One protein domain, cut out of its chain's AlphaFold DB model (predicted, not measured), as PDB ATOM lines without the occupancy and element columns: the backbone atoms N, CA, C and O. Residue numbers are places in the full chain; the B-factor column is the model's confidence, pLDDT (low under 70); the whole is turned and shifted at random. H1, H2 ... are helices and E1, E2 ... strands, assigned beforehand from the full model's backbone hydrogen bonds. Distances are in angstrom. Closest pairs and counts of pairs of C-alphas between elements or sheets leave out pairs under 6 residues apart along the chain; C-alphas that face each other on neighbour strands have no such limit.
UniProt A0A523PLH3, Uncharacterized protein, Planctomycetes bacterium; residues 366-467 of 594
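This is residues 366 to 467 of the 594 residues of an uncharacterized protein of Planctomycetes bacterium (UniProt A0A523PLH3). The model has two lobes: one of two small antiparallel strand pairs, E1 with E4 and the hairpin of E2 and E3, and one in which the long helix H1 meets H2, with the small hairpin of E5 and E6 near the first residues of H1 and the short helices H3 and H4 beyond. Residues 404 to 413, with no named element, lead from the strand lobe to H1, and the loop of residues 390 to 400 reaches out from the strand lobe to one end of the longest axis. The printed part has 102 residues with six named strands and four named helices, in the order E1 E2 E3 E4 H1 H2 E5 E6 H3 H4; it has three sheets of two strands, each antiparallel, and the class is mixed, helices and strands. The whole is only just compact, close to loose, with a radius of gyration of the C-alphas of 15.1 A and spans of 44 by 30 by 24 A.

E1 is residues 369 to 371, with C-alpha 369 at (-6.362, 42.229, -31.843), and is 6.6 A long from first to last C-alpha. E2, residues 377 to 380, measures 9.6 A and E3, residues 386 to 389, measures 9.5 A. E4 is residues 401 to 403, 6.5 A. H1, the longest helix, runs from Ile 414, with its C-alpha at (-27.269, 32.277, -39.865), to His 429, 21.9 A. H2 is residues 435 to 442, 10.1 A. E5 is residues 444 to 446, 6.6 A, and E6 is residues 449 to 451, 6.3 A. H3 is residues 456 to 462, 10.1 A, and H4 is residues 464 to 467, 5.4 A, with C-alpha 467 at (-20.962, 30.286, -15.832).

E1 and E4 are antiparallel neighbours at 140 degrees between their directions, with N 369 and O 403 at 2.9 A and N 401 and O 371 at 2.8 A, within hydrogen-bond range. E2 and E3 form a hairpin, antiparallel at 154 degrees, with N 379 and O 387 at 2.9 A. E1 is apart from E2 and from E3; E4 is only just apart from E2, with their closest C-alphas 8.4 A apart, and only just apart from E3, with their closest C-alphas 8.3 A apart. H1 is apart from E1, E2 and E3. H1 and H2 touch about perpendicular, at 80 degrees; their closest C-alphas are those of Trp 419 and Ala 435, 5.0 A apart. E5 and E6 form a hairpin at 133 degrees, with N 446 and O 449 at 2.9 A and N 451 and O 444 at 2.8 A. The closest C-alphas of H1 and E6 are those of Ile 414 and Val 450, 5.9 A apart. H2 and H3 are close but not clearly touching, at a steep tilt of 57 degrees, opposite ways; their closest C-alphas are those of Tyr 442 and Phe 459, 7.5 A apart. H4 is close to but not clearly touching H1, with the C-alphas of His 429 and Leu 466 closest at 6.4 A. H3 and H4 are also close but not clearly touching, with the C-alphas of Val 460 and Leu 466 closest at 6.5 A. In H1, H2 and H3 every O i to N i+4 pair is within hydrogen-bond range; H4 is too short for such a pair.

The two C-alphas farthest apart are those of Gly 397 and Ala 462, at 44.8 A. The printed part has no cut. The link from E3 to E4, 11 residues, is long, and that from E4 to H1, 10 residues, is short but not tight. The mean pLDDT of the printed part is 75.0. It is under 70 at 37 residues, among them residues 392 to 402 and residues 451 to 467; the mean is 60 in H3 and 58 in H4.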
ATOM      1  N   SER A 366      -9.690  40.567 -24.422       54.09
ATOM      2  CA  SER A 366      -8.482  39.743 -24.601       54.09
ATOM      3  C   SER A 366      -8.409  38.989 -25.934       54.09
ATOM      4  O   SER A 366      -7.322  38.594 -26.341       54.09
ATOM      5  N   LEU A 367      -9.546  38.766 -26.597       57.72
ATOM      6  CA  LEU A 367      -9.624  38.105 -27.898       57.72
ATOM      7  C   LEU A 367      -9.570  39.086 -29.079       57.72
ATOM      8  O   LEU A 367      -9.356  38.672 -30.222       57.72
ATOM      9  N   CYS A 368      -9.724  40.385 -28.818       71.06
ATOM     10  CA  CYS A 368      -9.534  41.422 -29.822       71.06
ATOM     11  C   CYS A 368      -8.044  41.605 -30.135       71.06
ATOM     12  O   CYS A 368      -7.174  41.442 -29.280       71.06
ATOM     13  N   ARG A 369      -7.734  41.982 -31.378       71.81
ATOM     14  CA  ARG A 369      -6.362  42.229 -31.843       71.81
ATOM     15  C   ARG A 369      -6.185  43.676 -32.270       71.81
ATOM     16  O   ARG A 369      -7.093  44.265 -32.845       71.81
ATOM     17  N   PHE A 370      -5.001  44.230 -32.044       69.56
ATOM     18  CA  PHE A 370      -4.643  45.538 -32.582       69.56
ATOM     19  C   PHE A 370      -4.073  45.401 -33.987       69.56
ATOM     20  O   PHE A 370      -3.294  44.490 -34.264       69.56
ATOM     21  N   THR A 371      -4.446  46.327 -34.861       72.62
ATOM     22  CA  THR A 371      -3.834  46.483 -36.180       72.62
ATOM     23  C   THR A 371      -3.567  47.956 -36.458       72.62
ATOM     24  O   THR A 371      -4.197  48.832 -35.867       72.62
ATOM     25  N   VAL A 372      -2.613  48.214 -37.345       76.94
ATOM     26  CA  VAL A 372      -2.305  49.551 -37.879       76.94
ATOM     27  C   VAL A 372      -2.731  49.654 -39.353       76.94
ATOM     28  O   VAL A 372      -2.661  50.721 -39.949       76.94
ATOM     29  N   SER A 373      -3.178  48.541 -39.949       72.94
ATOM     30  CA  SER A 373      -3.652  48.504 -41.333       72.94
ATOM     31  C   SER A 373      -5.066  49.076 -41.441       72.94
ATOM     32  O   SER A 373      -5.937  48.762 -40.625       72.94
ATOM     33  N   ASP A 374      -5.279  49.892 -42.474       65.62
ATOM     34  CA  ASP A 374      -6.594  50.386 -42.892       65.62
ATOM     35  C   ASP A 374      -7.342  49.376 -43.785       65.62
ATOM     36  O   ASP A 374      -8.467  49.644 -44.200       65.62
ATOM     37  N   GLU A 375      -6.749  48.213 -44.077       68.44
ATOM     38  CA  GLU A 375      -7.380  47.195 -44.915       68.44
ATOM     39  C   GLU A 375      -8.612  46.589 -44.231       68.44
ATOM     40  O   GLU A 375      -8.562  46.125 -43.084       68.44
ATOM     41  N   VAL A 376      -9.727  46.572 -44.970       68.31
ATOM     42  CA  VAL A 376     -10.938  45.832 -44.604       68.31
ATOM     43  C   VAL A 376     -10.551  44.375 -44.419       68.31
ATOM     44  O   VAL A 376     -10.009  43.745 -45.329       68.31
ATOM     45  N   ARG A 377     -10.821  43.828 -43.232       76.62
ATOM     46  CA  ARG A 377     -10.450  42.449 -42.950       76.62
ATOM     47  C   ARG A 377     -11.566  41.529 -43.411       76.62
ATOM     48  O   ARG A 377     -12.691  41.611 -42.924       76.62
ATOM     49  N   GLU A 378     -11.217  40.640 -44.326       86.88
ATOM     50  CA  GLU A 378     -12.090  39.562 -44.765       86.88
ATOM     51  C   GLU A 378     -11.960  38.381 -43.800       86.88
ATOM     52  O   GLU A 378     -10.863  37.860 -43.572       86.88
ATOM     53  N   ILE A 379     -13.078  37.964 -43.210       88.00
ATOM     54  CA  ILE A 379     -13.160  36.717 -42.454       88.00
ATOM     55  C   ILE A 379     -13.913  35.716 -43.318       88.00
ATOM     56  O   ILE A 379     -15.079  35.931 -43.632       88.00
ATOM     57  N   ARG A 380     -13.237  34.635 -43.715       92.12
ATOM     58  CA  ARG A 380     -13.791  33.617 -44.612       92.12
ATOM     59  C   ARG A 380     -14.178  32.357 -43.842       92.12
ATOM     60  O   ARG A 380     -13.366  31.846 -43.069       92.12
ATOM     61  N   SER A 381     -15.394  31.866 -44.062       92.00
ATOM     62  CA  SER A 381     -15.859  30.580 -43.542       92.00
ATOM     63  C   SER A 381     -15.255  29.406 -44.327       92.00
ATOM     64  O   SER A 381     -14.793  29.587 -45.458       92.00
ATOM     65  N   PRO A 382     -15.277  28.178 -43.780       92.00
ATOM     66  CA  PRO A 382     -14.811  26.985 -44.489       92.00
ATOM     67  C   PRO A 382     -15.552  26.712 -45.807       92.00
ATOM     68  O   PRO A 382     -14.962  26.152 -46.726       92.00
ATOM     69  N   TRP A 383     -16.817  27.130 -45.915       91.50
ATOM     70  CA  TRP A 383     -17.644  26.975 -47.119       91.50
ATOM     71  C   TRP A 383     -17.560  28.167 -48.085       91.50
ATOM     72  O   TRP A 383     -18.230  28.170 -49.114       91.50
ATOM     73  N   GLY A 384     -16.721  29.169 -47.794       93.44
ATOM     74  CA  GLY A 384     -16.385  30.248 -48.726       93.44
ATOM     75  C   GLY A 384     -17.171  31.551 -48.566       93.44
ATOM     76  O   GLY A 384     -16.895  32.495 -49.304       93.44
ATOM     77  N   GLU A 385     -18.083  31.649 -47.600       93.19
ATOM     78  CA  GLU A 385     -18.732  32.917 -47.243       93.19
ATOM     79  C   GLU A 385     -17.714  33.884 -46.629       93.19
ATOM     80  O   GLU A 385     -16.805  33.466 -45.907       93.19
ATOM     81  N   VAL A 386     -17.827  35.176 -46.940       90.38
ATOM     82  CA  VAL A 386     -16.858  36.195 -46.526       90.38
ATOM     83  C   VAL A 386     -17.576  37.348 -45.851       90.38
ATOM     84  O   VAL A 386     -18.317  38.066 -46.512       90.38
ATOM     85  N   ALA A 387     -17.262  37.578 -44.576       86.75
ATOM     86  CA  ALA A 387     -17.670  38.785 -43.875       86.75
ATOM     87  C   ALA A 387     -16.593  39.864 -43.992       86.75
ATOM     88  O   ALA A 387     -15.410  39.623 -43.706       86.75
ATOM     89  N   ARG A 388     -17.003  41.070 -44.392       84.56
ATOM     90  CA  ARG A 388     -16.116  42.236 -44.505       84.56
ATOM     91  C   ARG A 388     -16.297  43.145 -43.311       84.56
ATOM     92  O   ARG A 388     -17.266  43.892 -43.210       84.56
ATOM     93  N   VAL A 389     -15.322  43.110 -42.410       75.12
ATOM     94  CA  VAL A 389     -15.390  43.874 -41.169       75.12
ATOM     95  C   VAL A 389     -14.435  45.046 -41.265       75.12
ATOM     96  O   VAL A 389     -13.215  44.871 -41.319       75.12
ATOM     97  N   GLU A 390     -14.993  46.253 -41.262       76.12
ATOM     98  CA  GLU A 390     -14.199  47.459 -41.077       76.12
ATOM     99  C   GLU A 390     -13.893  47.627 -39.581       76.12
ATOM    100  O   GLU A 390     -14.824  47.780 -38.784       76.12
ATOM    101  N   PRO A 391     -12.616  47.559 -39.160       70.62
ATOM    102  CA  PRO A 391     -12.292  47.629 -37.748       70.62
ATOM    103  C   PRO A 391     -12.409  49.073 -37.247       70.62
ATOM    104  O   PRO A 391     -11.855  49.986 -37.876       70.62
ATOM    105  N   PRO A 392     -13.078  49.314 -36.106       66.25
ATOM    106  CA  PRO A 392     -13.176  50.647 -35.542       66.25
ATOM    107  C   PRO A 392     -11.793  51.185 -35.164       66.25
ATOM    108  O   PRO A 392     -10.920  50.469 -34.655       66.25
ATOM    109  N   ARG A 393     -11.598  52.485 -35.405       57.34
ATOM    110  CA  ARG A 393     -10.410  53.204 -34.938       57.34
ATOM    111  C   ARG A 393     -10.438  53.303 -33.420       57.34
ATOM    112  O   ARG A 393     -11.470  53.619 -32.840       57.34
ATOM    113  N   VAL A 394      -9.280  53.074 -32.803       51.75
ATOM    114  CA  VAL A 394      -9.077  53.267 -31.362       51.75
ATOM    115  C   VAL A 394      -9.276  54.724 -30.983       51.75
ATOM    116  O   VAL A 394      -9.785  55.011 -29.917       51.75
ATOM    117  N   LEU A 395      -8.810  55.654 -31.811       45.41
ATOM    118  CA  LEU A 395      -8.911  57.085 -31.557       45.41
ATOM    119  C   LEU A 395      -9.014  57.821 -32.898       45.41
ATOM    120  O   LEU A 395      -8.328  57.442 -33.854       45.41
ATOM    121  N   PRO A 396      -9.811  58.900 -32.984       47.12
ATOM    122  CA  PRO A 396      -9.793  59.780 -34.143       47.12
ATOM    123  C   PRO A 396      -8.369  60.302 -34.396       47.12
ATOM    124  O   PRO A 396      -7.746  60.870 -33.503       47.12
ATOM    125  N   GLY A 397      -7.847  60.090 -35.608       55.97
ATOM    126  CA  GLY A 397      -6.529  60.585 -36.031       55.97
ATOM    127  C   GLY A 397      -5.330  59.677 -35.731       55.97
ATOM    128  O   GLY A 397      -4.235  59.983 -36.195       55.97
ATOM    129  N   LEU A 398      -5.504  58.557 -35.020       55.41
ATOM    130  CA  LEU A 398      -4.455  57.540 -34.874       55.41
ATOM    131  C   LEU A 398      -4.719  56.347 -35.805       55.41
ATOM    132  O   LEU A 398      -5.871  55.932 -35.938       55.41
ATOM    133  N   PRO A 399      -3.673  55.748 -36.409       67.62
ATOM    134  CA  PRO A 399      -3.827  54.606 -37.312       67.62
ATOM    135  C   PRO A 399      -4.124  53.289 -36.571       67.62
ATOM    136  O   PRO A 399      -4.291  52.247 -37.191       67.62
ATOM    137  N   LEU A 400      -4.181  53.310 -35.235       62.34
ATOM    138  CA  LEU A 400      -4.438  52.127 -34.424       62.34
ATOM    139  C   LEU A 400      -5.926  51.751 -34.470       62.34
ATOM    140  O   LEU A 400      -6.795  52.564 -34.145       62.34
ATOM    141  N   ARG A 401      -6.219  50.498 -34.816       68.62
ATOM    142  CA  ARG A 401      -7.571  49.936 -34.895       68.62
ATOM    143  C   ARG A 401      -7.699  48.673 -34.044       68.62
ATOM    144  O   ARG A 401      -6.714  47.962 -33.825       68.62
ATOM    145  N   ILE A 402      -8.916  48.395 -33.572       68.75
ATOM    146  CA  ILE A 402      -9.244  47.167 -32.830       68.75
ATOM    147  C   ILE A 402     -10.029  46.245 -33.746       68.75
ATOM    148  O   ILE A 402     -11.081  46.609 -34.257       68.75
ATOM    149  N   VAL A 403      -9.521  45.035 -33.928       77.56
ATOM    150  CA  VAL A 403     -10.136  44.005 -34.752       77.56
ATOM    151  C   VAL A 403     -10.722  42.939 -33.845       77.56
ATOM    152  O   VAL A 403      -9.989  42.274 -33.111       77.56
ATOM    153  N   ASN A 404     -12.031  42.736 -33.940       80.06
ATOM    154  CA  ASN A 404     -12.673  41.534 -33.429       80.06
ATOM    155  C   ASN A 404     -12.559  40.434 -34.506       80.06
ATOM    156  O   ASN A 404     -13.142  40.585 -35.579       80.06
ATOM    157  N   PRO A 405     -11.795  39.348 -34.281       82.88
ATOM    158  CA  PRO A 405     -11.624  38.291 -35.281       82.88
ATOM    159  C   PRO A 405     -12.867  37.399 -35.456       82.88
ATOM    160  O   PRO A 405     -12.861  36.548 -36.346       82.88
ATOM    161  N   TYR A 406     -13.896  37.596 -34.630       85.00
ATOM    162  CA  TYR A 406     -15.196  36.916 -34.674       85.00
ATOM    163  C   TYR A 406     -16.320  37.860 -35.112       85.00
ATOM    164  O   TYR A 406     -17.496  37.571 -34.914       85.00
ATOM    165  N   ALA A 407     -15.971  39.032 -35.644       83.94
ATOM    166  CA  ALA A 407     -16.967  39.960 -36.141       83.94
ATOM    167  C   ALA A 407     -17.728  39.372 -37.340       83.94
ATOM    168  O   ALA A 407     -17.195  38.579 -38.121       83.94
ATOM    169  N   ILE A 408     -18.982  39.790 -37.444       83.75
ATOM    170  CA  ILE A 408     -19.936  39.446 -38.497       83.75
ATOM    171  C   ILE A 408     -20.354  40.748 -39.184       83.75
ATOM    172  O   ILE A 408     -20.116  41.837 -38.650       83.75
ATOM    173  N   ASP A 409     -20.938  40.653 -40.368       83.19
ATOM    174  CA  ASP A 409     -21.621  41.778 -41.005       83.19
ATOM    175  C   ASP A 409     -23.143  41.589 -40.929       83.19
ATOM    176  O   ASP A 409     -23.642  40.586 -40.421       83.19
ATOM    177  N   SER A 410     -23.901  42.594 -41.367       77.06
ATOM    178  CA  SER A 410     -25.369  42.545 -41.335       77.06
ATOM    179  C   SER A 410     -25.983  41.622 -42.388       77.06
ATOM    180  O   SER A 410     -27.187  41.392 -42.342       77.06
ATOM    181  N   GLU A 411     -25.186  41.167 -43.355       82.69
ATOM    182  CA  GLU A 411     -25.611  40.292 -44.454       82.69
ATOM    183  C   GLU A 411     -25.185  38.833 -44.217       82.69
ATOM    184  O   GLU A 411     -25.532  37.955 -45.005       82.69
ATOM    185  N   SER A 412     -24.466  38.574 -43.119       85.94
ATOM    186  CA  SER A 412     -23.953  37.260 -42.748       85.94
ATOM    187  C   SER A 412     -25.102  36.276 -42.561       85.94
ATOM    188  O   SER A 412     -26.092  36.564 -41.879       85.94
ATOM    189  N   SER A 413     -24.944  35.089 -43.137       91.00
ATOM    190  CA  SER A 413     -25.900  34.000 -42.993       91.00
ATOM    191  C   SER A 413     -25.996  33.535 -41.537       91.00
ATOM    192  O   SER A 413     -25.076  33.711 -40.729       91.00
ATOM    193  N   ILE A 414     -27.110  32.886 -41.190       89.50
ATOM    194  CA  ILE A 414     -27.269  32.277 -39.865       89.50
ATOM    195  C   ILE A 414     -26.181  31.225 -39.596       89.50
ATOM    196  O   ILE A 414     -25.665  31.168 -38.482       89.50
ATOM    197  N   ASP A 415     -25.761  30.477 -40.623       93.44
ATOM    198  CA  ASP A 415     -24.671  29.499 -40.538       93.44
ATOM    199  C   ASP A 415     -23.334  30.180 -40.207       93.44
ATOM    200  O   ASP A 415     -22.571  29.711 -39.358       93.44
ATOM    201  N   PHE A 416     -23.054  31.336 -40.821       92.56
ATOM    202  CA  PHE A 416     -21.835  32.100 -40.560       92.56
ATOM    203  C   PHE A 416     -21.810  32.669 -39.147       92.56
ATOM    204  O   PHE A 416     -20.785  32.593 -38.463       92.56
ATOM    205  N   VAL A 417     -22.941  33.206 -38.690       89.38
ATOM    206  CA  VAL A 417     -23.084  33.720 -37.325       89.38
ATOM    207  C   VAL A 417     -22.921  32.592 -36.306       89.38
ATOM    208  O   VAL A 417     -22.160  32.755 -35.350       89.38
ATOM    209  N   ALA A 418     -23.552  31.436 -36.527       89.69
ATOM    210  CA  ALA A 418     -23.436  30.269 -35.655       89.69
ATOM    211  C   ALA A 418     -21.990  29.763 -35.561       89.69
ATOM    212  O   ALA A 418     -21.460  29.553 -34.468       89.69
ATOM    213  N   TRP A 419     -21.305  29.657 -36.702       94.12
ATOM    214  CA  TRP A 419     -19.899  29.266 -36.766       94.12
ATOM    215  C   TRP A 419     -18.971  30.250 -36.048       94.12
ATOM    216  O   TRP A 419     -18.076  29.840 -35.302       94.12
ATOM    217  N   GLN A 420     -19.175  31.555 -36.230       90.25
ATOM    218  CA  GLN A 420     -18.384  32.565 -35.527       90.25
ATOM    219  C   GLN A 420     -18.644  32.549 -34.021       90.25
ATOM    220  O   GLN A 420     -17.702  32.708 -33.241       90.25
ATOM    221  N   LEU A 421     -19.891  32.308 -33.606       86.06
ATOM    222  CA  LEU A 421     -20.267  32.217 -32.201       86.06
ATOM    223  C   LEU A 421     -19.646  30.980 -31.542       86.06
ATOM    224  O   LEU A 421     -19.038  31.110 -30.482       86.06
ATOM    225  N   ALA A 422     -19.681  29.818 -32.203       88.19
ATOM    226  CA  ALA A 422     -18.990  28.605 -31.757       88.19
ATOM    227  C   ALA A 422     -17.487  28.857 -31.554       88.19
ATOM    228  O   ALA A 422     -16.916  28.548 -30.503       88.19
ATOM    229  N   ARG A 423     -16.838  29.499 -32.534       90.50
ATOM    230  CA  ARG A 423     -15.413  29.855 -32.456       90.50
ATOM    231  C   ARG A 423     -15.111  30.838 -31.325       90.50
ATOM    232  O   ARG A 423     -14.064  30.718 -30.683       90.50
ATOM    233  N   ALA A 424     -15.992  31.809 -31.091       83.69
ATOM    234  CA  ALA A 424     -15.859  32.778 -30.012       83.69
ATOM    235  C   ALA A 424     -16.005  32.114 -28.634       83.69
ATOM    236  O   ALA A 424     -15.173  32.347 -27.756       83.69
ATOM    237  N   LEU A 425     -17.005  31.243 -28.461       79.00
ATOM    238  CA  LEU A 425     -17.253  30.489 -27.229       79.00
ATOM    239  C   LEU A 425     -16.079  29.570 -26.883       79.00
ATOM    240  O   LEU A 425     -15.595  29.588 -25.748       79.00
ATOM    241  N   HIS A 426     -15.558  28.846 -27.874       82.88
ATOM    242  CA  HIS A 426     -14.373  28.015 -27.694       82.88
ATOM    243  C   HIS A 426     -13.156  28.845 -27.278       82.88
ATOM    244  O   HIS A 426     -12.464  28.505 -26.324       82.88
ATOM    245  N   ALA A 427     -12.911  29.982 -27.929       74.31
ATOM    246  CA  ALA A 427     -11.769  30.825 -27.592       74.31
ATOM    247  C   ALA A 427     -11.889  31.506 -26.218       74.31
ATOM    248  O   ALA A 427     -10.886  31.670 -25.523       74.31
ATOM    249  N   ALA A 428     -13.096  31.917 -25.821       67.25
ATOM    250  CA  ALA A 428     -13.334  32.622 -24.565       67.25
ATOM    251  C   ALA A 428     -13.382  31.676 -23.356       67.25
ATOM    252  O   ALA A 428     -12.837  32.002 -22.298       67.25
ATOM    253  N   HIS A 429     -14.012  30.511 -23.514       69.19
ATOM    254  CA  HIS A 429     -14.337  29.610 -22.406       69.19
ATOM    255  C   HIS A 429     -13.669  28.232 -22.507       69.19
ATOM    256  O   HIS A 429     -13.712  27.473 -21.540       69.19
ATOM    257  N   GLY A 430     -13.032  27.902 -23.636       75.31
ATOM    258  CA  GLY A 430     -12.472  26.571 -23.894       75.31
ATOM    259  C   GLY A 430     -13.537  25.492 -24.094       75.31
ATOM    260  O   GLY A 430     -13.230  24.311 -23.963       75.31
ATOM    261  N   VAL A 431     -14.788  25.888 -24.346       73.81
ATOM    262  CA  VAL A 431     -15.924  24.976 -24.514       73.81
ATOM    263  C   VAL A 431     -16.161  24.763 -26.002       73.81
ATOM    264  O   VAL A 431     -16.362  25.722 -26.743       73.81
ATOM    265  N   GLU A 432     -16.135  23.511 -26.442       83.81
ATOM    266  CA  GLU A 432     -16.574  23.147 -27.785       83.81
ATOM    267  C   GLU A 432     -18.102  23.097 -27.804       83.81
ATOM    268  O   GLU A 432     -18.716  22.273 -27.129       83.81
ATOM    269  N   VAL A 433     -18.702  24.034 -28.535       82.25
ATOM    270  CA  VAL A 433     -20.135  24.051 -28.831       82.25
ATOM    271  C   VAL A 433     -20.273  23.899 -30.334       82.25
ATOM    272  O   VAL A 433     -19.590  24.595 -31.091       82.25
ATOM    273  N   ASP A 434     -21.118  22.967 -30.751       89.50
ATOM    274  CA  ASP A 434     -21.356  22.706 -32.160       89.50
ATOM    275  C   ASP A 434     -22.112  23.869 -32.824       89.50
ATOM    276  O   ASP A 434     -23.042  24.441 -32.250       89.50
ATOM    277  N   ALA A 435     -21.687  24.239 -34.032       89.62
ATOM    278  CA  ALA A 435     -22.260  25.373 -34.750       89.62
ATOM    279  C   ALA A 435     -23.680  25.068 -35.245       89.62
ATOM    280  O   ALA A 435     -24.525  25.961 -35.209       89.62
ATOM    281  N   ASP A 436     -23.964  23.824 -35.645       92.12
ATOM    282  CA  ASP A 436     -25.311  23.433 -36.072       92.12
ATOM    283  C   ASP A 436     -26.294  23.485 -34.890       92.12
ATOM    284  O   ASP A 436     -27.370  24.065 -35.019       92.12
ATOM    285  N   SER A 437     -25.892  23.020 -33.699       87.56
ATOM    286  CA  SER A 437     -26.701  23.188 -32.476       87.56
ATOM    287  C   SER A 437     -26.954  24.667 -32.137       87.56
ATOM    288  O   SER A 437     -28.087  25.049 -31.840       87.56
ATOM    289  N   LEU A 438     -25.944  25.543 -32.259       84.38
ATOM    290  CA  LEU A 438     -26.136  26.991 -32.077       84.38
ATOM    291  C   LEU A 438     -27.145  27.580 -33.065       84.38
ATOM    292  O   LEU A 438     -27.984  28.390 -32.667       84.38
ATOM    293  N   ARG A 439     -27.066  27.177 -34.335       88.19
ATOM    294  CA  ARG A 439     -27.992  27.609 -35.384       88.19
ATOM    295  C   ARG A 439     -29.422  27.184 -35.073       88.19
ATOM    296  O   ARG A 439     -30.316  28.022 -35.124       88.19
ATOM    297  N   ASP A 440     -29.614  25.906 -34.769       86.88
ATOM    298  CA  ASP A 440     -30.939  25.287 -34.725       86.88
ATOM    299  C   ASP A 440     -31.681  25.581 -33.413       86.88
ATOM    300  O   ASP A 440     -32.907  25.708 -33.405       86.88
ATOM    301  N   GLU A 441     -30.957  25.725 -32.298       80.69
ATOM    302  CA  GLU A 441     -31.556  25.869 -30.963       80.69
ATOM    303  C   GLU A 441     -31.543  27.309 -30.427       80.69
ATOM    304  O   GLU A 441     -32.387  27.665 -29.598       80.69
ATOM    305  N   TYR A 442     -30.593  28.142 -30.871       75.69
ATOM    306  CA  TYR A 442     -30.295  29.430 -30.226       75.69
ATOM    307  C   TYR A 442     -30.278  30.634 -31.173       75.69
ATOM    308  O   TYR A 442     -30.189  31.771 -30.703       75.69
ATOM    309  N   LEU A 443     -30.377  30.440 -32.485       81.56
ATOM    310  CA  LEU A 443     -30.385  31.536 -33.451       81.56
ATOM    311  C   LEU A 443     -31.692  31.559 -34.244       81.56
ATOM    312  O   LEU A 443     -32.328  30.540 -34.490       81.56
ATOM    313  N   GLY A 444     -32.111  32.759 -34.639       78.75
ATOM    314  CA  GLY A 444     -33.275  32.962 -35.498       78.75
ATOM    315  C   GLY A 444     -33.041  34.088 -36.494       78.75
ATOM    316  O   GLY A 444     -32.110  34.879 -36.342       78.75
ATOM    317  N   VAL A 445     -33.898  34.179 -37.512       78.94
ATOM    318  CA  VAL A 445     -33.876  35.277 -38.487       78.94
ATOM    319  C   VAL A 445     -35.150  36.096 -38.344       78.94
ATOM    320  O   VAL A 445     -36.252  35.576 -38.513       78.94
ATOM    321  N   LEU A 446     -35.001  37.388 -38.055       73.50
ATOM    322  CA  LEU A 446     -36.101  38.345 -37.986       73.50
ATOM    323  C   LEU A 446     -35.796  39.511 -38.927       73.50
ATOM    324  O   LEU A 446     -34.735  40.122 -38.829       73.50
ATOM    325  N   GLU A 447     -36.705  39.793 -39.864       77.75
ATOM    326  CA  GLU A 447     -36.551  40.873 -40.858       77.75
ATOM    327  C   GLU A 447     -35.225  40.805 -41.648       77.75
ATOM    328  O   GLU A 447     -34.578  41.818 -41.911       77.75
ATOM    329  N   GLY A 448     -34.792  39.591 -42.005       69.25
ATOM    330  CA  GLY A 448     -33.548  39.368 -42.753       69.25
ATOM    331  C   GLY A 448     -32.268  39.558 -41.933       69.25
ATOM    332  O   GLY A 448     -31.187  39.577 -42.508       69.25
ATOM    333  N   ARG A 449     -32.367  39.692 -40.605       72.06
ATOM    334  CA  ARG A 449     -31.220  39.783 -39.695       72.06
ATOM    335  C   ARG A 449     -31.171  38.590 -38.760       72.06
ATOM    336  O   ARG A 449     -32.198  38.190 -38.213       72.06
ATOM    337  N   VAL A 450     -29.969  38.075 -38.526       71.94
ATOM    338  CA  VAL A 450     -29.745  37.038 -37.516       71.94
ATOM    339  C   VAL A 450     -29.849  37.666 -36.125       71.94
ATOM    340  O   VAL A 450     -29.239  38.703 -35.845       71.94
ATOM    341  N   ILE A 451     -30.641  37.046 -35.254       68.44
ATOM    342  CA  ILE A 451     -30.847  37.437 -33.858       68.44
ATOM    343  C   ILE A 451     -30.388  36.305 -32.922       68.44
ATOM    344  O   ILE A 451     -30.680  35.136 -33.170       68.44
ATOM    345  N   GLY A 452     -29.641  36.666 -31.868       62.38
ATOM    346  CA  GLY A 452     -29.223  35.779 -30.766       62.38
ATOM    347  C   GLY A 452     -30.239  35.756 -29.616       62.38
ATOM    348  O   GLY A 452     -31.050  36.678 -29.524       62.38
ATOM    349  N   PRO A 453     -30.269  34.708 -28.770       52.28
ATOM    350  CA  PRO A 453     -31.520  34.043 -28.432       52.28
ATOM    351  C   PRO A 453     -32.395  34.777 -27.427       52.28
ATOM    352  O   PRO A 453     -31.961  35.247 -26.379       52.28
ATOM    353  N   PHE A 454     -33.686  34.618 -27.679       50.88
ATOM    354  CA  PHE A 454     -34.837  34.794 -26.800       50.88
ATOM    355  C   PHE A 454     -34.789  34.067 -25.429       50.88
ATOM    356  O   PHE A 454     -35.801  34.057 -24.740       50.88
ATOM    357  N   PHE A 455     -33.670  33.470 -24.990       49.12
ATOM    358  CA  PHE A 455     -33.555  32.767 -23.700       49.12
ATOM    359  C   PHE A 455     -32.090  32.639 -23.219       49.12
ATOM    360  O   PHE A 455     -31.573  31.525 -23.122       49.12
ATOM    361  N   GLY A 456     -31.408  33.739 -22.870       54.62
ATOM    362  CA  GLY A 456     -30.052  33.690 -22.276       54.62
ATOM    363  C   GLY A 456     -29.927  32.697 -21.103       54.62
ATOM    364  O   GLY A 456     -28.945  31.964 -21.005       54.62
ATOM    365  N   GLN A 457     -30.989  32.548 -20.304       51.09
ATOM    366  CA  GLN A 457     -31.066  31.527 -19.255       51.09
ATOM    367  C   GLN A 457     -31.043  30.083 -19.779       51.09
ATOM    368  O   GLN A 457     -30.397  29.245 -19.158       51.09
ATOM    369  N   ARG A 458     -31.698  29.753 -20.905       58.41
ATOM    370  CA  ARG A 458     -31.687  28.378 -21.450       58.41
ATOM    371  C   ARG A 458     -30.299  27.982 -21.937       58.41
ATOM    372  O   ARG A 458     -29.872  26.872 -21.649       58.41
ATOM    373  N   PHE A 459     -29.588  28.896 -22.596       63.84
ATOM    374  CA  PHE A 459     -28.229  28.642 -23.075       63.84
ATOM    375  C   PHE A 459     -27.239  28.442 -21.917       63.84
ATOM    376  O   PHE A 459     -26.496  27.463 -21.900       63.84
ATOM    377  N   VAL A 460     -27.276  29.305 -20.895       63.53
ATOM    378  CA  VAL A 460     -26.414  29.159 -19.703       63.53
ATOM    379  C   VAL A 460     -26.761  27.896 -18.907       63.53
ATOM    380  O   VAL A 460     -25.862  27.197 -18.443       63.53
ATOM    381  N   THR A 461     -28.049  27.549 -18.802       64.81
ATOM    382  CA  THR A 461     -28.500  26.314 -18.131       64.81
ATOM    383  C   THR A 461     -28.061  25.060 -18.892       64.81
ATOM    384  O   THR A 461     -27.665  24.078 -18.268       64.81
ATOM    385  N   ALA A 462     -28.098  25.086 -20.228       64.88
ATOM    386  CA  ALA A 462     -27.626  23.992 -21.076       64.88
ATOM    387  C   ALA A 462     -26.091  23.864 -21.071       64.88
ATOM    388  O   ALA A 462     -25.556  22.762 -21.195       64.88
ATOM    389  N   HIS A 463     -25.376  24.974 -20.860       65.81
ATOM    390  CA  HIS A 463     -23.916  25.027 -20.857       65.81
ATOM    391  C   HIS A 463     -23.358  25.653 -19.562       65.81
ATOM    392  O   HIS A 463     -22.696  26.693 -19.607       65.81
ATOM    393  N   PRO A 464     -23.514  24.995 -18.394       62.56
ATOM    394  CA  PRO A 464     -23.116  25.547 -17.091       62.56
ATOM    395  C   PRO A 464     -21.601  25.781 -16.960       62.56
ATOM    396  O   PRO A 464     -21.143  26.525 -16.098       62.56
ATOM    397  N   ALA A 465     -20.788  25.182 -17.838       56.97
ATOM    398  CA  ALA A 465     -19.355  25.466 -17.927       56.97
ATOM    399  C   ALA A 465     -19.045  26.925 -18.332       56.97
ATOM    400  O   ALA A 465     -17.945  27.409 -18.045       56.97
ATOM    401  N   LEU A 466     -20.002  27.620 -18.962       57.66
ATOM    402  CA  LEU A 466     -19.903  29.029 -19.350       57.66
ATOM    403  C   LEU A 466     -20.137  29.992 -18.173       57.66
ATOM    404  O   LEU A 466     -19.705  31.139 -18.248       57.66
ATOM    405  N   ASP A 467     -20.705  29.511 -17.060       54.78
ATOM    406  CA  ASP A 467     -20.962  30.286 -15.832       54.78
ATOM    407  C   ASP A 467     -19.689  30.526 -14.988       54.78
ATOM    408  O   ASP A 467     -19.703  31.079 -13.885       54.78
TER     409      ASP A 467